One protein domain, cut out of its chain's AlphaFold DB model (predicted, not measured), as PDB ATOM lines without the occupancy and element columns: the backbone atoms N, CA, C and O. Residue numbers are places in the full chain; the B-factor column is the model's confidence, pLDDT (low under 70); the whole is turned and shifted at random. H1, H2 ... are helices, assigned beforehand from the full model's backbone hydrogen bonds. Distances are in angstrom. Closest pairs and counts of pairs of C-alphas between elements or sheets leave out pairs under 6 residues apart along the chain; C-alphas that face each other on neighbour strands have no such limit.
ATOM      1  N   VAL A 248    -116.412  79.433  58.501       89.25
ATOM      2  CA  VAL A 248    -116.591  78.046  58.952       89.25
ATOM      3  C   VAL A 248    -117.253  77.214  57.854       89.25
ATOM      4  O   VAL A 248    -116.792  76.110  57.574       89.25
ATOM      5  N   ASP A 249    -118.224  77.773  57.132       87.69
ATOM      6  CA  ASP A 249    -118.950  77.075  56.060       87.69
ATOM      7  C   ASP A 249    -118.096  76.758  54.823       87.69
ATOM      8  O   ASP A 249    -118.421  75.870  54.035       87.69
ATOM      9  N   GLN A 250    -116.987  77.475  54.633       88.62
ATOM     10  CA  GLN A 250    -116.072  77.251  53.509       88.62
ATOM     11  C   GLN A 250    -115.013  76.186  53.820       88.62
ATOM     12  O   GLN A 250    -114.291  75.754  52.915       88.62
ATOM     13  N   LEU A 251    -114.888  75.775  55.086       91.56
ATOM     14  CA  LEU A 251    -113.884  74.813  55.516       91.56
ATOM     15  C   LEU A 251    -114.318  73.380  55.182       91.56
ATOM     16  O   LEU A 251    -115.409  72.955  55.564       91.56
ATOM     17  N   PRO A 252    -113.444  72.576  54.551       92.75
ATOM     18  CA  PRO A 252    -113.662  71.142  54.450       92.75
ATOM     19  C   PRO A 252    -113.753  70.498  55.835       92.75
ATOM     20  O   PRO A 252    -113.061  70.898  56.771       92.75
ATOM     21  N   TYR A 253    -114.527  69.420  55.934       92.12
ATOM     22  CA  TYR A 253    -114.777  68.686  57.177       92.12
ATOM     23  C   TYR A 253    -113.505  68.354  57.995       92.12
ATOM     24  O   TYR A 253    -113.468  68.554  59.208       92.12
ATOM     25  N   MET A 254    -112.421  67.904  57.350       91.44
ATOM     26  CA  MET A 254    -111.163  67.595  58.058       91.44
ATOM     27  C   MET A 254    -110.439  68.847  58.566       91.44
ATOM     28  O   MET A 254    -109.825  68.819  59.630       91.44
ATOM     29  N   SER A 255    -110.540  69.959  57.842       92.62
ATOM     30  CA  SER A 255    -109.977  71.240  58.268       92.62
ATOM     31  C   SER A 255    -110.783  71.844  59.421       92.62
ATOM     32  O   SER A 255    -110.184  72.422  60.326       92.62
ATOM     33  N   LYS A 256    -112.109  71.627  59.458       94.31
ATOM     34  CA  LYS A 256    -112.946  71.925  60.635       94.31
ATOM     35  C   LYS A 256    -112.486  71.133  61.856       94.31
ATOM     36  O   LYS A 256    -112.274  71.721  62.910       94.31
ATOM     37  N   TYR A 257    -112.233  69.830  61.713       93.81
ATOM     38  CA  TYR A 257    -111.665  69.010  62.791       93.81
ATOM     39  C   TYR A 257    -110.327  69.571  63.305       93.81
ATOM     40  O   TYR A 257    -110.161  69.780  64.506       93.81
ATOM     41  N   ILE A 258    -109.387  69.864  62.400       93.00
ATOM     42  CA  ILE A 258    -108.066  70.417  62.740       93.00
ATOM     43  C   ILE A 258    -108.195  71.750  63.486       93.00
ATOM     44  O   ILE A 258    -107.539  71.956  64.511       93.00
ATOM     45  N   LEU A 259    -109.065  72.639  63.004       94.62
ATOM     46  CA  LEU A 259    -109.295  73.945  63.608       94.62
ATOM     47  C   LEU A 259    -109.989  73.825  64.973       94.62
ATOM     48  O   LEU A 259    -109.532  74.436  65.937       94.62
ATOM     49  N   ALA A 260    -111.021  72.987  65.089       93.88
ATOM     50  CA  ALA A 260    -111.742  72.721  66.333       93.88
ATOM     51  C   ALA A 260    -110.822  72.150  67.422       93.88
ATOM     52  O   ALA A 260    -110.813  72.645  68.548       93.88
ATOM     53  N   VAL A 261    -109.991  71.156  67.086       93.06
ATOM     54  CA  VAL A 261    -108.996  70.593  68.016       93.06
ATOM     55  C   VAL A 261    -107.974  71.652  68.423       93.06
ATOM     56  O   VAL A 261    -107.613  71.743  69.598       93.06
ATOM     57  N   SER A 262    -107.518  72.470  67.471       93.06
ATOM     58  CA  SER A 262    -106.566  73.549  67.744       93.06
ATOM     59  C   SER A 262    -107.154  74.584  68.702       93.06
ATOM     60  O   SER A 262    -106.479  74.979  69.652       93.06
ATOM     61  N   TYR A 263    -108.413  74.989  68.508       92.31
ATOM     62  CA  TYR A 263    -109.110  75.886  69.427       92.31
ATOM     63  C   TYR A 263    -109.334  75.240  70.789       92.31
ATOM     64  O   TYR A 263    -108.904  75.816  71.786       92.31
ATOM     65  N   LEU A 264    -109.884  74.024  70.865       90.75
ATOM     66  CA  LEU A 264    -110.131  73.338  72.137       90.75
ATOM     67  C   LEU A 264    -108.857  73.189  72.984       90.75
ATOM     68  O   LEU A 264    -108.889  73.350  74.205       90.75
ATOM     69  N   LYS A 265    -107.702  72.949  72.349       87.44
ATOM     70  CA  LYS A 265    -106.411  72.922  73.053       87.44
ATOM     71  C   LYS A 265    -106.050  74.268  73.687       87.44
ATOM     72  O   LYS A 265    -105.482  74.274  74.781       87.44
ATOM     73  N   SER A 266    -106.418  75.377  73.051       84.44
ATOM     74  CA  SER A 266    -106.167  76.741  73.535       84.44
ATOM     75  C   SER A 266    -107.236  77.315  74.475       84.44
ATOM     76  O   SER A 266    -106.926  78.248  75.208       84.44
ATOM     77  N   VAL A 267    -108.460  76.771  74.497       82.56
ATOM     78  CA  VAL A 267    -109.539  77.281  75.365       82.56
ATOM     79  C   VAL A 267    -109.192  77.080  76.848       82.56
ATOM     80  O   VAL A 267    -108.585  76.079  77.244       82.56
ATOM     81  N   ASP A 268    -109.605  78.044  77.671       79.19
ATOM     82  CA  ASP A 268    -109.507  78.040  79.133       79.19
ATOM     83  C   ASP A 268    -110.556  77.096  79.765       79.19
ATOM     84  O   ASP A 268    -111.601  77.528  80.256       79.19
ATOM     85  N   LEU A 269    -110.291  75.786  79.685       79.31
ATOM     86  CA  LEU A 269    -111.003  74.709  80.388       79.31
ATOM     87  C   LEU A 269    -110.054  73.991  81.352       79.31
ATOM     88  O   LEU A 269    -108.840  73.955  81.120       79.31
ATOM     89  N   ASP A 270    -110.617  73.358  82.383       82.88
ATOM     90  CA  ASP A 270    -109.858  72.449  83.236       82.88
ATOM     91  C   ASP A 270    -109.281  71.277  82.422       82.88
ATOM     92  O   ASP A 270    -109.798  70.885  81.369       82.88
ATOM     93  N   GLN A 271    -108.143  70.755  82.878       80.94
ATOM     94  CA  GLN A 271    -107.354  69.814  82.088       80.94
ATOM     95  C   GLN A 271    -108.065  68.467  81.888       80.94
ATOM     96  O   GLN A 271    -107.899  67.857  80.830       80.94
ATOM     97  N   ASP A 272    -108.893  68.047  82.846       82.56
ATOM     98  CA  ASP A 272    -109.633  66.785  82.793       82.56
ATOM     99  C   ASP A 272    -110.809  66.881  81.807       82.56
ATOM    100  O   ASP A 272    -110.954  66.031  80.924       82.56
ATOM    101  N   SER A 273    -111.586  67.966  81.857       80.56
ATOM    102  CA  SER A 273    -112.651  68.265  80.892       80.56
ATOM    103  C   SER A 273    -112.097  68.439  79.482       80.56
ATOM    104  O   SER A 273    -112.665  67.914  78.527       80.56
ATOM    105  N   LYS A 274    -110.948  69.110  79.327       86.44
ATOM    106  CA  LYS A 274    -110.292  69.258  78.019       86.44
ATOM    107  C   LYS A 274    -109.890  67.903  77.433       86.44
ATOM    108  O   LYS A 274    -110.092  67.681  76.241       86.44
ATOM    109  N   GLN A 275    -109.344  66.991  78.242       85.00
ATOM    110  CA  GLN A 275    -109.019  65.637  77.779       85.00
ATOM    111  C   GLN A 275    -110.268  64.829  77.427       85.00
ATOM    112  O   GLN A 275    -110.263  64.134  76.411       85.00
ATOM    113  N   TYR A 276    -111.335  64.952  78.216       86.62
ATOM    114  CA  TYR A 276    -112.605  64.294  77.932       86.62
ATOM    115  C   TYR A 276    -113.190  64.739  76.583       86.62
ATOM    116  O   TYR A 276    -113.521  63.895  75.752       86.62
ATOM    117  N   GLU A 277    -113.264  66.048  76.322       87.06
ATOM    118  CA  GLU A 277    -113.812  66.572  75.062       87.06
ATOM    119  C   GLU A 277    -112.896  66.260  73.862       87.06
ATOM    120  O   GLU A 277    -113.377  65.880  72.793       87.06
ATOM    121  N   LEU A 278    -111.566  66.307  74.040       86.56
ATOM    122  CA  LEU A 278    -110.612  65.882  73.005       86.56
ATOM    123  C   LEU A 278    -110.750  64.394  72.659       86.56
ATOM    124  O   LEU A 278    -110.617  64.037  71.491       86.56
ATOM    125  N   ALA A 279    -111.030  63.528  73.637       86.62
ATOM    126  CA  ALA A 279    -111.248  62.102  73.392       86.62
ATOM    127  C   ALA A 279    -112.533  61.834  72.587       86.62
ATOM    128  O   ALA A 279    -112.609  60.846  71.856       86.62
ATOM    129  N   GLN A 280    -113.532  62.715  72.691       83.75
ATOM    130  CA  GLN A 280    -114.766  62.620  71.909       83.75
ATOM    131  C   GLN A 280    -114.650  63.211  70.503       83.75
ATOM    132  O   GLN A 280    -115.366  62.777  69.595       83.75
ATOM    133  N   LEU A 281    -113.753  64.176  70.302       86.00
ATOM    134  CA  LEU A 281    -113.446  64.751  68.996       86.00
ATOM    135  C   LEU A 281    -112.608  63.773  68.170       86.00
ATOM    136  O   LEU A 281    -111.385  63.832  68.117       86.00
ATOM    137  N   THR A 282    -113.299  62.864  67.492       85.06
ATOM    138  CA  THR A 282    -112.709  61.989  66.472       85.06
ATOM    139  C   THR A 282    -112.966  62.530  65.070       85.06
ATOM    140  O   THR A 282    -113.882  63.326  64.865       85.06
ATOM    141  N   THR A 283    -112.251  62.016  64.070       82.00
ATOM    142  CA  THR A 283    -112.485  62.324  62.648       82.00
ATOM    143  C   THR A 283    -113.848  61.851  62.123       82.00
ATOM    144  O   THR A 283    -114.179  62.118  60.975       82.00
ATOM    145  N   LYS A 284    -114.665  61.158  62.925       84.00
ATOM    146  CA  LYS A 284    -116.021  60.694  62.564       84.00
ATOM    147  C   LYS A 284    -117.138  61.422  63.319       84.00
ATOM    148  O   LYS A 284    -118.287  60.998  63.295       84.00
ATOM    149  N   THR A 285    -116.772  62.459  64.051       85.88
ATOM    150  CA  THR A 285    -117.677  63.297  64.832       85.88
ATOM    151  C   THR A 285    -118.624  64.096  63.939       85.88
ATOM    152  O   THR A 285    -118.239  64.515  62.857       85.88
ATOM    153  N   GLU A 286    -119.841  64.368  64.406       87.75
ATOM    154  CA  GLU A 286    -120.749  65.276  63.702       87.75
ATOM    155  C   GLU A 286    -120.141  66.672  63.511       87.75
ATOM    156  O   GLU A 286    -119.571  67.249  64.438       87.75
ATOM    157  N   GLU A 287    -120.310  67.229  62.312       89.50
ATOM    158  CA  GLU A 287    -119.721  68.506  61.896       89.50
ATOM    159  C   GLU A 287    -120.094  69.668  62.829       89.50
ATOM    160  O   GLU A 287    -119.218  70.434  63.224       89.50
ATOM    161  N   THR A 288    -121.345  69.709  63.301       90.44
ATOM    162  CA  THR A 288    -121.848  70.711  64.258       90.44
ATOM    163  C   THR A 288    -121.009  70.788  65.539       90.44
ATOM    164  O   THR A 288    -120.890  71.842  66.155       90.44
ATOM    165  N   ARG A 289    -120.397  69.674  65.968       92.12
ATOM    166  CA  ARG A 289    -119.532  69.660  67.156       92.12
ATOM    167  C   ARG A 289    -118.175  70.301  66.875       92.12
ATOM    168  O   ARG A 289    -117.582  70.855  67.793       92.12
ATOM    169  N   PHE A 290    -117.685  70.259  65.636       93.69
ATOM    170  CA  PHE A 290    -116.515  71.044  65.239       93.69
ATOM    171  C   PHE A 290    -116.859  72.526  65.155       93.69
ATOM    172  O   PHE A 290    -116.131  73.329  65.736       93.69
ATOM    173  N   ASP A 291    -117.974  72.856  64.500       94.19
ATOM    174  CA  ASP A 291    -118.460  74.231  64.349       94.19
ATOM    175  C   ASP A 291    -118.603  74.904  65.721       94.19
ATOM    176  O   ASP A 291    -118.019  75.963  65.941       94.19
ATOM    177  N   PHE A 292    -119.186  74.201  66.700       94.31
ATOM    178  CA  PHE A 292    -119.277  74.662  68.085       94.31
ATOM    179  C   PHE A 292    -117.922  75.100  68.664       94.31
ATOM    180  O   PHE A 292    -117.775  76.219  69.157       94.31
ATOM    181  N   TRP A 293    -116.907  74.230  68.625       93.50
ATOM    182  CA  TRP A 293    -115.602  74.539  69.221       93.50
ATOM    183  C   TRP A 293    -114.849  75.623  68.445       93.50
ATOM    184  O   TRP A 293    -114.083  76.380  69.047       93.50
ATOM    185  N   ILE A 294    -115.080  75.728  67.133       94.00
ATOM    186  CA  ILE A 294    -114.556  76.816  66.304       94.00
ATOM    187  C   ILE A 294    -115.211  78.143  66.703       94.00
ATOM    188  O   ILE A 294    -114.493  79.111  66.949       94.00
ATOM    189  N   HIS A 295    -116.537  78.186  66.840       94.50
ATOM    190  CA  HIS A 295    -117.278  79.377  67.253       94.50
ATOM    191  C   HIS A 295    -116.902  79.828  68.671       94.50
ATOM    192  O   HIS A 295    -116.618  81.008  68.882       94.50
ATOM    193  N   ILE A 296    -116.757  78.896  69.623       92.50
ATOM    194  CA  ILE A 296    -116.221  79.195  70.962       92.50
ATOM    195  C   ILE A 296    -114.816  79.800  70.872       92.50
ATOM    196  O   ILE A 296    -114.532  80.810  71.516       92.50
ATOM    197  N   GLY A 297    -113.933  79.203  70.066       90.00
ATOM    198  CA  GLY A 297    -112.562  79.676  69.881       90.00
ATOM    199  C   GLY A 297    -112.456  81.050  69.212       90.00
ATOM    200  O   GLY A 297    -111.514  81.795  69.478       90.00
ATOM    201  N   ARG A 298    -113.436  81.406  68.375       92.12
ATOM    202  CA  ARG A 298    -113.546  82.703  67.691       92.12
ATOM    203  C   ARG A 298    -114.356  83.748  68.461       92.12
ATOM    204  O   ARG A 298    -114.488  84.866  67.972       92.12
ATOM    205  N   LEU A 299    -114.850  83.419  69.661       90.88
ATOM    206  CA  LEU A 299    -115.712  84.276  70.491       90.88
ATOM    207  C   LEU A 299    -117.083  84.588  69.848       90.88
ATOM    208  O   LEU A 299    -117.721  85.583  70.184       90.88
ATOM    209  N   GLN A 300    -117.541  83.727  68.940       92.44
ATOM    210  CA  GLN A 300    -118.838  83.787  68.258       92.44
ATOM    211  C   GLN A 300    -119.879  83.020  69.086       92.44
ATOM    212  O   GLN A 300    -120.248  81.886  68.787       92.44
ATOM    213  N   TYR A 301    -120.251  83.583  70.239       91.25
ATOM    214  CA  TYR A 301    -121.032  82.853  71.244       91.25
ATOM    215  C   TYR A 301    -122.492  82.618  70.855       91.25
ATOM    216  O   TYR A 301    -123.073  81.639  71.315       91.25
ATOM    217  N   GLU A 302    -123.090  83.476  70.029       91.38
ATOM    218  CA  GLU A 302    -124.472  83.295  69.566       91.38
ATOM    219  C   GLU A 302    -124.573  82.074  68.643       91.38
ATOM    220  O   GLU A 302    -125.419  81.205  68.852       91.38
ATOM    221  N   GLU A 303    -123.638  81.952  67.702       92.81
ATOM    222  CA  GLU A 303    -123.501  80.810  66.801       92.81
ATOM    223  C   GLU A 303    -123.142  79.531  67.573       92.81
ATOM    224  O   GLU A 303    -123.727  78.476  67.339       92.81
ATOM    225  N   ALA A 304    -122.264  79.624  68.579       93.12
ATOM    226  CA  ALA A 304    -121.952  78.489  69.449       93.12
ATOM    227  C   ALA A 304    -123.165  78.017  70.280       93.12
ATOM    228  O   ALA A 304    -123.307  76.821  70.546       93.12
ATOM    229  N   ILE A 305    -124.043  78.928  70.712       93.00
ATOM    230  CA  ILE A 305    -125.288  78.569  71.409       93.00
ATOM    231  C   ILE A 305    -126.235  77.834  70.452       93.00
ATOM    232  O   ILE A 305    -126.808  76.819  70.856       93.00
ATOM    233  N   ASP A 306    -126.381  78.303  69.210       94.00
ATOM    234  CA  ASP A 306    -127.196  77.629  68.189       94.00
ATOM    235  C   ASP A 306    -126.663  76.221  67.878       94.00
ATOM    236  O   ASP A 306    -127.414  75.243  67.932       94.00
ATOM    237  N   ASP A 307    -125.349  76.079  67.681       92.06
ATOM    238  CA  ASP A 307    -124.713  74.773  67.486       92.06
ATOM    239  C   ASP A 307    -124.955  73.836  68.677       92.06
ATOM    240  O   ASP A 307    -125.286  72.663  68.495       92.06
ATOM    241  N   ALA A 308    -124.847  74.338  69.912       92.06
ATOM    242  CA  ALA A 308    -125.099  73.543  71.113       92.06
ATOM    243  C   ALA A 308    -126.564  73.092  71.237       92.06
ATOM    244  O   ALA A 308    -126.828  71.970  71.683       92.06
ATOM    245  N   GLN A 309    -127.514  73.941  70.837       92.06
ATOM    246  CA  GLN A 309    -128.936  73.596  70.785       92.06
ATOM    247  C   GLN A 309    -129.216  72.545  69.711       92.06
ATOM    248  O   GLN A 309    -129.925  71.575  69.980       92.06
ATOM    249  N   ARG A 310    -128.606  72.677  68.526       91.25
ATOM    250  CA  ARG A 310    -128.685  71.679  67.447       91.25
ATOM    251  C   ARG A 310    -128.099  70.330  67.854       91.25
ATOM    252  O   ARG A 310    -128.667  69.297  67.515       91.25
ATOM    253  N   LEU A 311    -127.005  70.339  68.616       89.81
ATOM    254  CA  LEU A 311    -126.413  69.141  69.223       89.81
ATOM    255  C   LEU A 311    -127.250  68.574  70.379       89.81
ATOM    256  O   LEU A 311    -126.946  67.485  70.868       89.81
ATOM    257  N   ASN A 312    -128.261  69.312  70.852       89.19
ATOM    258  CA  ASN A 312    -129.054  69.002  72.041       89.19
ATOM    259  C   ASN A 312    -128.172  68.664  73.262       89.19
ATOM    260  O   ASN A 312    -128.454  67.734  74.021       89.19
ATOM    261  N   SER A 313    -127.057  69.389  73.425       88.00
ATOM    262  CA  SER A 313    -126.066  69.116  74.465       88.00
ATOM    263  C   SER A 313    -126.072  70.197  75.539       88.00
ATOM    264  O   SER A 313    -125.475  71.261  75.378       88.00
ATOM    265  N   ASP A 314    -126.672  69.879  76.689       88.50
ATOM    266  CA  ASP A 314    -126.702  70.766  77.862       88.50
ATOM    267  C   ASP A 314    -125.293  71.169  78.327       88.50
ATOM    268  O   ASP A 314    -125.089  72.276  78.824       88.50
ATOM    269  N   ARG A 315    -124.300  70.289  78.137       87.00
ATOM    270  CA  ARG A 315    -122.899  70.561  78.480       87.00
ATOM    271  C   ARG A 315    -122.263  71.594  77.549       87.00
ATOM    272  O   ARG A 315    -121.629  72.528  78.032       87.00
ATOM    273  N   HIS A 316    -122.437  71.451  76.235       90.62
ATOM    274  CA  HIS A 316    -121.915  72.423  75.268       90.62
ATOM    275  C   HIS A 316    -122.628  73.772  75.435       90.62
ATOM    276  O   HIS A 316    -121.991  74.822  75.423       90.62
ATOM    277  N   LEU A 317    -123.932  73.741  75.727       91.88
ATOM    278  CA  LEU A 317    -124.718  74.932  76.024       91.88
ATOM    279  C   LEU A 317    -124.228  75.636  77.302       91.88
ATOM    280  O   LEU A 317    -124.086  76.858  77.327       91.88
ATOM    281  N   PHE A 318    -123.894  74.869  78.345       89.88
ATOM    282  CA  PHE A 318    -123.271  75.393  79.560       89.88
ATOM    283  C   PHE A 318    -121.921  76.063  79.262       89.88
ATOM    284  O   PHE A 318    -121.695  77.191  79.700       89.88
ATOM    285  N   TYR A 319    -121.046  75.421  78.478       89.06
ATOM    286  CA  TYR A 319    -119.763  76.014  78.088       89.06
ATOM    287  C   TYR A 319    -119.931  77.311  77.291       89.06
ATOM    288  O   TYR A 319    -119.230  78.285  77.573       89.06
ATOM    289  N   ALA A 320    -120.880  77.358  76.352       91.81
ATOM    290  CA  ALA A 320    -121.160  78.558  75.572       91.81
ATOM    291  C   ALA A 320    -121.633  79.719  76.451       91.81
ATOM    292  O   ALA A 320    -121.081  80.811  76.346       91.81
ATOM    293  N   TYR A 321    -122.575  79.492  77.373       91.25
ATOM    294  CA  TYR A 321    -123.053  80.553  78.262       91.25
ATOM    295  C   TYR A 321    -121.994  81.031  79.257       91.25
ATOM    296  O   TYR A 321    -121.882  82.234  79.488       91.25
ATOM    297  N   VAL A 322    -121.184  80.128  79.820       89.19
ATOM    298  CA  VAL A 322    -120.079  80.515  80.714       89.19
ATOM    299  C   VAL A 322    -119.032  81.338  79.960       89.19
ATOM    300  O   VAL A 322    -118.567  82.358  80.472       89.19
ATOM    301  N   GLY A 323    -118.678  80.925  78.740       87.94
ATOM    302  CA  GLY A 323    -117.784  81.687  77.871       87.94
ATOM    303  C   GLY A 323    -118.361  83.057  77.517       87.94
ATOM    304  O   GLY A 323    -117.677  84.070  77.665       87.94
ATOM    305  N   TYR A 324    -119.641  83.103  77.147       90.25
ATOM    306  CA  TYR A 324    -120.324  84.338  76.782       90.25
ATOM    307  C   TYR A 324    -120.412  85.312  77.958       90.25
ATOM    308  O   TYR A 324    -120.131  86.498  77.797       90.25
ATOM    309  N   LYS A 325    -120.683  84.810  79.169       88.88
ATOM    310  CA  LYS A 325    -120.642  85.611  80.395       88.88
ATOM    311  C   LYS A 325    -119.266  86.253  80.589       88.88
ATOM    312  O   LYS A 325    -119.188  87.471  80.713       88.88
ATOM    313  N   LYS A 326    -118.181  85.465  80.537       87.00
ATOM    314  CA  LYS A 326    -116.802  85.984  80.657       87.00
ATOM    315  C   LYS A 326    -116.490  87.040  79.588       87.00
ATOM    316  O   LYS A 326    -115.786  88.012  79.863       87.00
ATOM    317  N   TYR A 327    -116.989  86.857  78.368       86.88
ATOM    318  CA  TYR A 327    -116.821  87.822  77.285       86.88
ATOM    319  C   TYR A 327    -117.552  89.140  77.576       86.88
ATOM    320  O   TYR A 327    -116.936  90.203  77.516       86.88
ATOM    321  N   VAL A 328    -118.823  89.078  77.978       87.12
ATOM    322  CA  VAL A 328    -119.642  90.249  78.337       87.12
ATOM    323  C   VAL A 328    -119.060  90.992  79.545       87.12
ATOM    324  O   VAL A 328    -118.991  92.222  79.536       87.12
ATOM    325  N   GLU A 329    -118.571  90.277  80.563       85.56
ATOM    326  CA  GLU A 329    -117.915  90.858  81.746       85.56
ATOM    327  C   GLU A 329    -116.697  91.715  81.382       85.56
ATOM    328  O   GLU A 329    -116.510  92.794  81.950       85.56
ATOM    329  N   ASN A 330    -115.907  91.280  80.399       82.56
ATOM    330  CA  ASN A 330    -114.691  91.966  79.963       82.56
ATOM    331  C   ASN A 330    -114.919  92.963  78.816       82.56
ATOM    332  O   ASN A 330    -114.013  93.730  78.486       82.56
ATOM    333  N   ASN A 331    -116.115  92.987  78.225       80.19
ATOM    334  CA  ASN A 331    -116.444  93.905  77.145       80.19
ATOM    335  C   ASN A 331    -116.686  95.325  77.696       80.19
ATOM    336  O   ASN A 331    -117.508  95.525  78.601       80.19
ATOM    337  N   LEU A 332    -115.925  96.295  77.176       72.06
ATOM    338  CA  LEU A 332    -115.957  97.710  77.569       72.06
ATOM    339  C   LEU A 332    -116.905  98.551  76.703       72.06
ATOM    340  O   LEU A 332    -117.191  99.689  77.068       72.06
ATOM    341  N   ASP A 333    -117.394  97.999  75.592       77.44
ATOM    342  CA  ASP A 333    -118.210  98.718  74.609       77.44
ATOM    343  C   ASP A 333    -119.720  98.649  74.911       77.44
ATOM    344  O   ASP A 333    -120.513  99.355  74.290       77.44
ATOM    345  N   LEU A 334    -120.130  97.820  75.877       76.94
ATOM    346  CA  LEU A 334    -121.529  97.672  76.291       76.94
ATOM    347  C   LEU A 334    -121.936  98.740  77.316       76.94
ATOM    348  O   LEU A 334    -121.196  99.041  78.255       76.94
ATOM    349  N   ASN A 335    -123.159  99.261  77.179       80.75
ATOM    350  CA  ASN A 335    -123.771 100.129  78.184       80.75
ATOM    351  C   ASN A 335    -123.943  99.360  79.511       80.75
ATOM    352  O   ASN A 335    -124.303  98.186  79.510       80.75
ATOM    353  N   GLY A 336    -123.703 100.020  80.649       77.69
ATOM    354  CA  GLY A 336    -123.698  99.384  81.971       77.69
ATOM    355  C   GLY A 336    -125.013  98.686  82.334       77.69
ATOM    356  O   GLY A 336    -124.982  97.595  82.889       77.69
ATOM    357  N   GLU A 337    -126.152  99.270  81.957       81.25
ATOM    358  CA  GLU A 337    -127.479  98.690  82.210       81.25
ATOM    359  C   GLU A 337    -127.762  97.466  81.321       81.25
ATOM    360  O   GLU A 337    -128.247  96.440  81.792       81.25
ATOM    361  N   GLU A 338    -127.407  97.536  80.035       80.00
ATOM    362  CA  GLU A 338    -127.548  96.413  79.096       80.00
ATOM    363  C   GLU A 338    -126.641  95.246  79.491       80.00
ATOM    364  O   GLU A 338    -127.054  94.087  79.462       80.00
ATOM    365  N   LYS A 339    -125.423  95.565  79.933       85.38
ATOM    366  CA  LYS A 339    -124.462  94.601  80.456       85.38
ATOM    367  C   LYS A 339    -124.992  93.898  81.704       85.38
ATOM    368  O   LYS A 339    -124.914  92.678  81.776       85.38
ATOM    369  N   GLU A 340    -125.545  94.631  82.669       84.19
ATOM    370  CA  GLU A 340    -126.084  94.045  83.904       84.19
ATOM    371  C   GLU A 340    -127.294  93.137  83.633       84.19
ATOM    372  O   GLU A 340    -127.353  92.018  84.150       84.19
ATOM    373  N   ASN A 341    -128.203  93.556  82.747       86.88
ATOM    374  CA  ASN A 341    -129.350  92.743  82.336       86.88
ATOM    375  C   ASN A 341    -128.918  91.441  81.644       86.88
ATOM    376  O   ASN A 341    -129.402  90.363  81.996       86.88
ATOM    377  N   LEU A 342    -127.978  91.526  80.697       84.69
ATOM    378  CA  LEU A 342    -127.478  90.359  79.968       84.69
ATOM    379  C   LEU A 342    -126.725  89.394  80.893       84.69
ATOM    380  O   LEU A 342    -126.905  88.182  80.800       84.69
ATOM    381  N   LEU A 343    -125.922  89.913  81.828       87.94
ATOM    382  CA  LEU A 343    -125.240  89.087  82.827       87.94
ATOM    383  C   LEU A 343    -126.234  88.364  83.738       87.94
ATOM    384  O   LEU A 343    -126.068  87.169  83.972       87.94
ATOM    385  N   SER A 344    -127.290  89.048  84.192       88.12
ATOM    386  CA  SER A 344    -128.333  88.418  85.006       88.12
ATOM    387  C   SER A 344    -129.079  87.318  84.246       88.12
ATOM    388  O   SER A 344    -129.417  86.292  84.838       88.12
ATOM    389  N   GLU A 345    -129.350  87.511  82.952       89.50
ATOM    390  CA  GLU A 345    -129.981  86.488  82.114       89.50
ATOM    391  C   GLU A 345    -129.068  85.267  81.945       89.50
ATOM    392  O   GLU A 345    -129.509  84.124  82.105       89.50
ATOM    393  N   LEU A 346    -127.787  85.503  81.647       88.75
ATOM    394  CA  LEU A 346    -126.796  84.443  81.496       88.75
ATOM    395  C   LEU A 346    -126.603  83.668  82.797       88.75
ATOM    396  O   LEU A 346    -126.564  82.441  82.757       88.75
ATOM    397  N   ASP A 347    -126.567  84.343  83.946       87.81
ATOM    398  CA  ASP A 347    -126.465  83.685  85.249       87.81
ATOM    399  C   ASP A 347    -127.646  82.759  85.532       87.81
ATOM    400  O   ASP A 347    -127.437  81.604  85.911       87.81
ATOM    401  N   GLY A 348    -128.874  83.203  85.246       89.12
ATOM    402  CA  GLY A 348    -130.056  82.351  85.374       89.12
ATOM    403  C   GLY A 348    -129.978  81.097  84.496       89.12
ATOM    404  O   GLY A 348    -130.270  79.991  84.957       89.12
ATOM    405  N   LYS A 349    -129.528  81.239  83.240       89.56
ATOM    406  CA  LYS A 349    -129.354  80.103  82.314       89.56
ATOM    407  C   LYS A 349    -128.231  79.159  82.760       89.56
ATOM    408  O   LYS A 349    -128.396  77.941  82.687       89.56
ATOM    409  N   ILE A 350    -127.114  79.700  83.247       89.81
ATOM    410  CA  ILE A 350    -125.968  78.924  83.743       89.81
ATOM    411  C   ILE A 350    -126.354  78.127  84.993       89.81
ATOM    412  O   ILE A 350    -126.009  76.950  85.080       89.81
ATOM    413  N   GLU A 351    -127.071  78.721  85.952       88.31
ATOM    414  CA  GLU A 351    -127.522  78.015  87.158       88.31
ATOM    415  C   GLU A 351    -128.520  76.901  86.839       88.31
ATOM    416  O   GLU A 351    -128.379  75.788  87.353       88.31
ATOM    417  N   ALA A 352    -129.480  77.160  85.946       87.19
ATOM    418  CA  ALA A 352    -130.435  76.148  85.503       87.19
ATOM    419  C   ALA A 352    -129.727  74.935  84.875       87.19
ATOM    420  O   ALA A 352    -130.023  73.790  85.221       87.19
ATOM    421  N   LEU A 353    -128.746  75.180  83.999       87.81
ATOM    422  CA  LEU A 353    -127.959  74.116  83.373       87.81
ATOM    423  C   LEU A 353    -127.027  73.415  84.363       87.81
ATOM    424  O   LEU A 353    -126.901  72.194  84.305       87.81
ATOM    425  N   ARG A 354    -126.414  74.143  85.306       86.75
ATOM    426  CA  ARG A 354    -125.583  73.550  86.366       86.75
ATOM    427  C   ARG A 354    -126.391  72.561  87.200       86.75
ATOM    428  O   ARG A 354    -125.930  71.445  87.407       86.75
ATOM    429  N   ASN A 355    -127.584  72.951  87.646       86.38
ATOM    430  CA  ASN A 355    -128.451  72.081  88.442       86.38
ATOM    431  C   ASN A 355    -128.840  70.824  87.655       86.38
ATOM    432  O   ASN A 355    -128.702  69.721  88.174       86.38
ATOM    433  N   LYS A 356    -129.207  70.983  86.377       85.38
ATOM    434  CA  LYS A 356    -129.528  69.865  85.480       85.38
ATOM    435  C   LYS A 356    -128.348  68.901  85.298       85.38
ATOM    436  O   LYS A 356    -128.531  67.690  85.323       85.38
ATOM    437  N   LEU A 357    -127.129  69.421  85.140       82.81
ATOM    438  CA  LEU A 357    -125.919  68.606  84.976       82.81
ATOM    439  C   LEU A 357    -125.499  67.889  86.270       82.81
ATOM    440  O   LEU A 357    -125.021  66.760  86.197       82.81
ATOM    441  N   VAL A 358    -125.692  68.514  87.438       79.12
ATOM    442  CA  VAL A 358    -125.428  67.900  88.754       79.12
ATOM    443  C   VAL A 358    -126.455  66.810  89.073       79.12
ATOM    444  O   VAL A 358    -126.082  65.751  89.570       79.12
ATOM    445  N   GLU A 359    -127.728  67.026  88.743       73.31
ATOM    446  CA  GLU A 359    -128.801  66.035  88.914       73.31
ATOM    447  C   GLU A 359    -128.567  64.777  88.058       73.31
ATOM    448  O   GLU A 359    -128.837  63.666  88.502       73.31
ATOM    449  N   LEU A 360    -127.952  64.930  86.879       60.59
ATOM    450  CA  LEU A 360    -127.515  63.821  86.020       60.59
ATOM    451  C   LEU A 360    -126.262  63.077  86.536       60.59
ATOM    452  O   LEU A 360    -125.940  62.011  86.014       60.59
TER     453      LEU A 360
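Overview. This is residues 248 to 360 of the 427 residues of the protein "Type VII secretion protein EssB" of Ruminococcaceae bacterium KH2T8 (UniProt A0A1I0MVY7). H3, H4 and H5 make an up-and-down bundle, each running against the one before; the H1-H2 hairpin packs on H3 through H1, and long H6 folds back along H5. The 113 printed residues hold six named helices, H1 to H6 in order, and no named strand: all helix. The whole is compact, radius of gyration of the C-alphas 14.5 A, spanning 43 by 35 by 26 A.

Arrangement. H1, residues 253 to 266, touches H3, residues 287 to 297; their closest C-alphas, of Ala 260 and Ile 294, are 5.0 A apart. H3 forms a hairpin with H4, residues 301 to 310, at a shallow tilt of 23 degrees; closest C-alphas: Phe 292 and Ala 304, 4.9 A. Every O i to N i+4 pair is within hydrogen-bond range except in H3, with 6 of 7.

Along the chain. H1 begins at C-alpha 253, (-114.777, 68.686, 57.177). H2 is residues 271 to 280, H5 314 to 330, 24.5 A long, and H6 336 to 359, 34.4 A.

Size, cuts and confidence. The printed part has no cut and no long link. Residue 360 is under pLDDT 70.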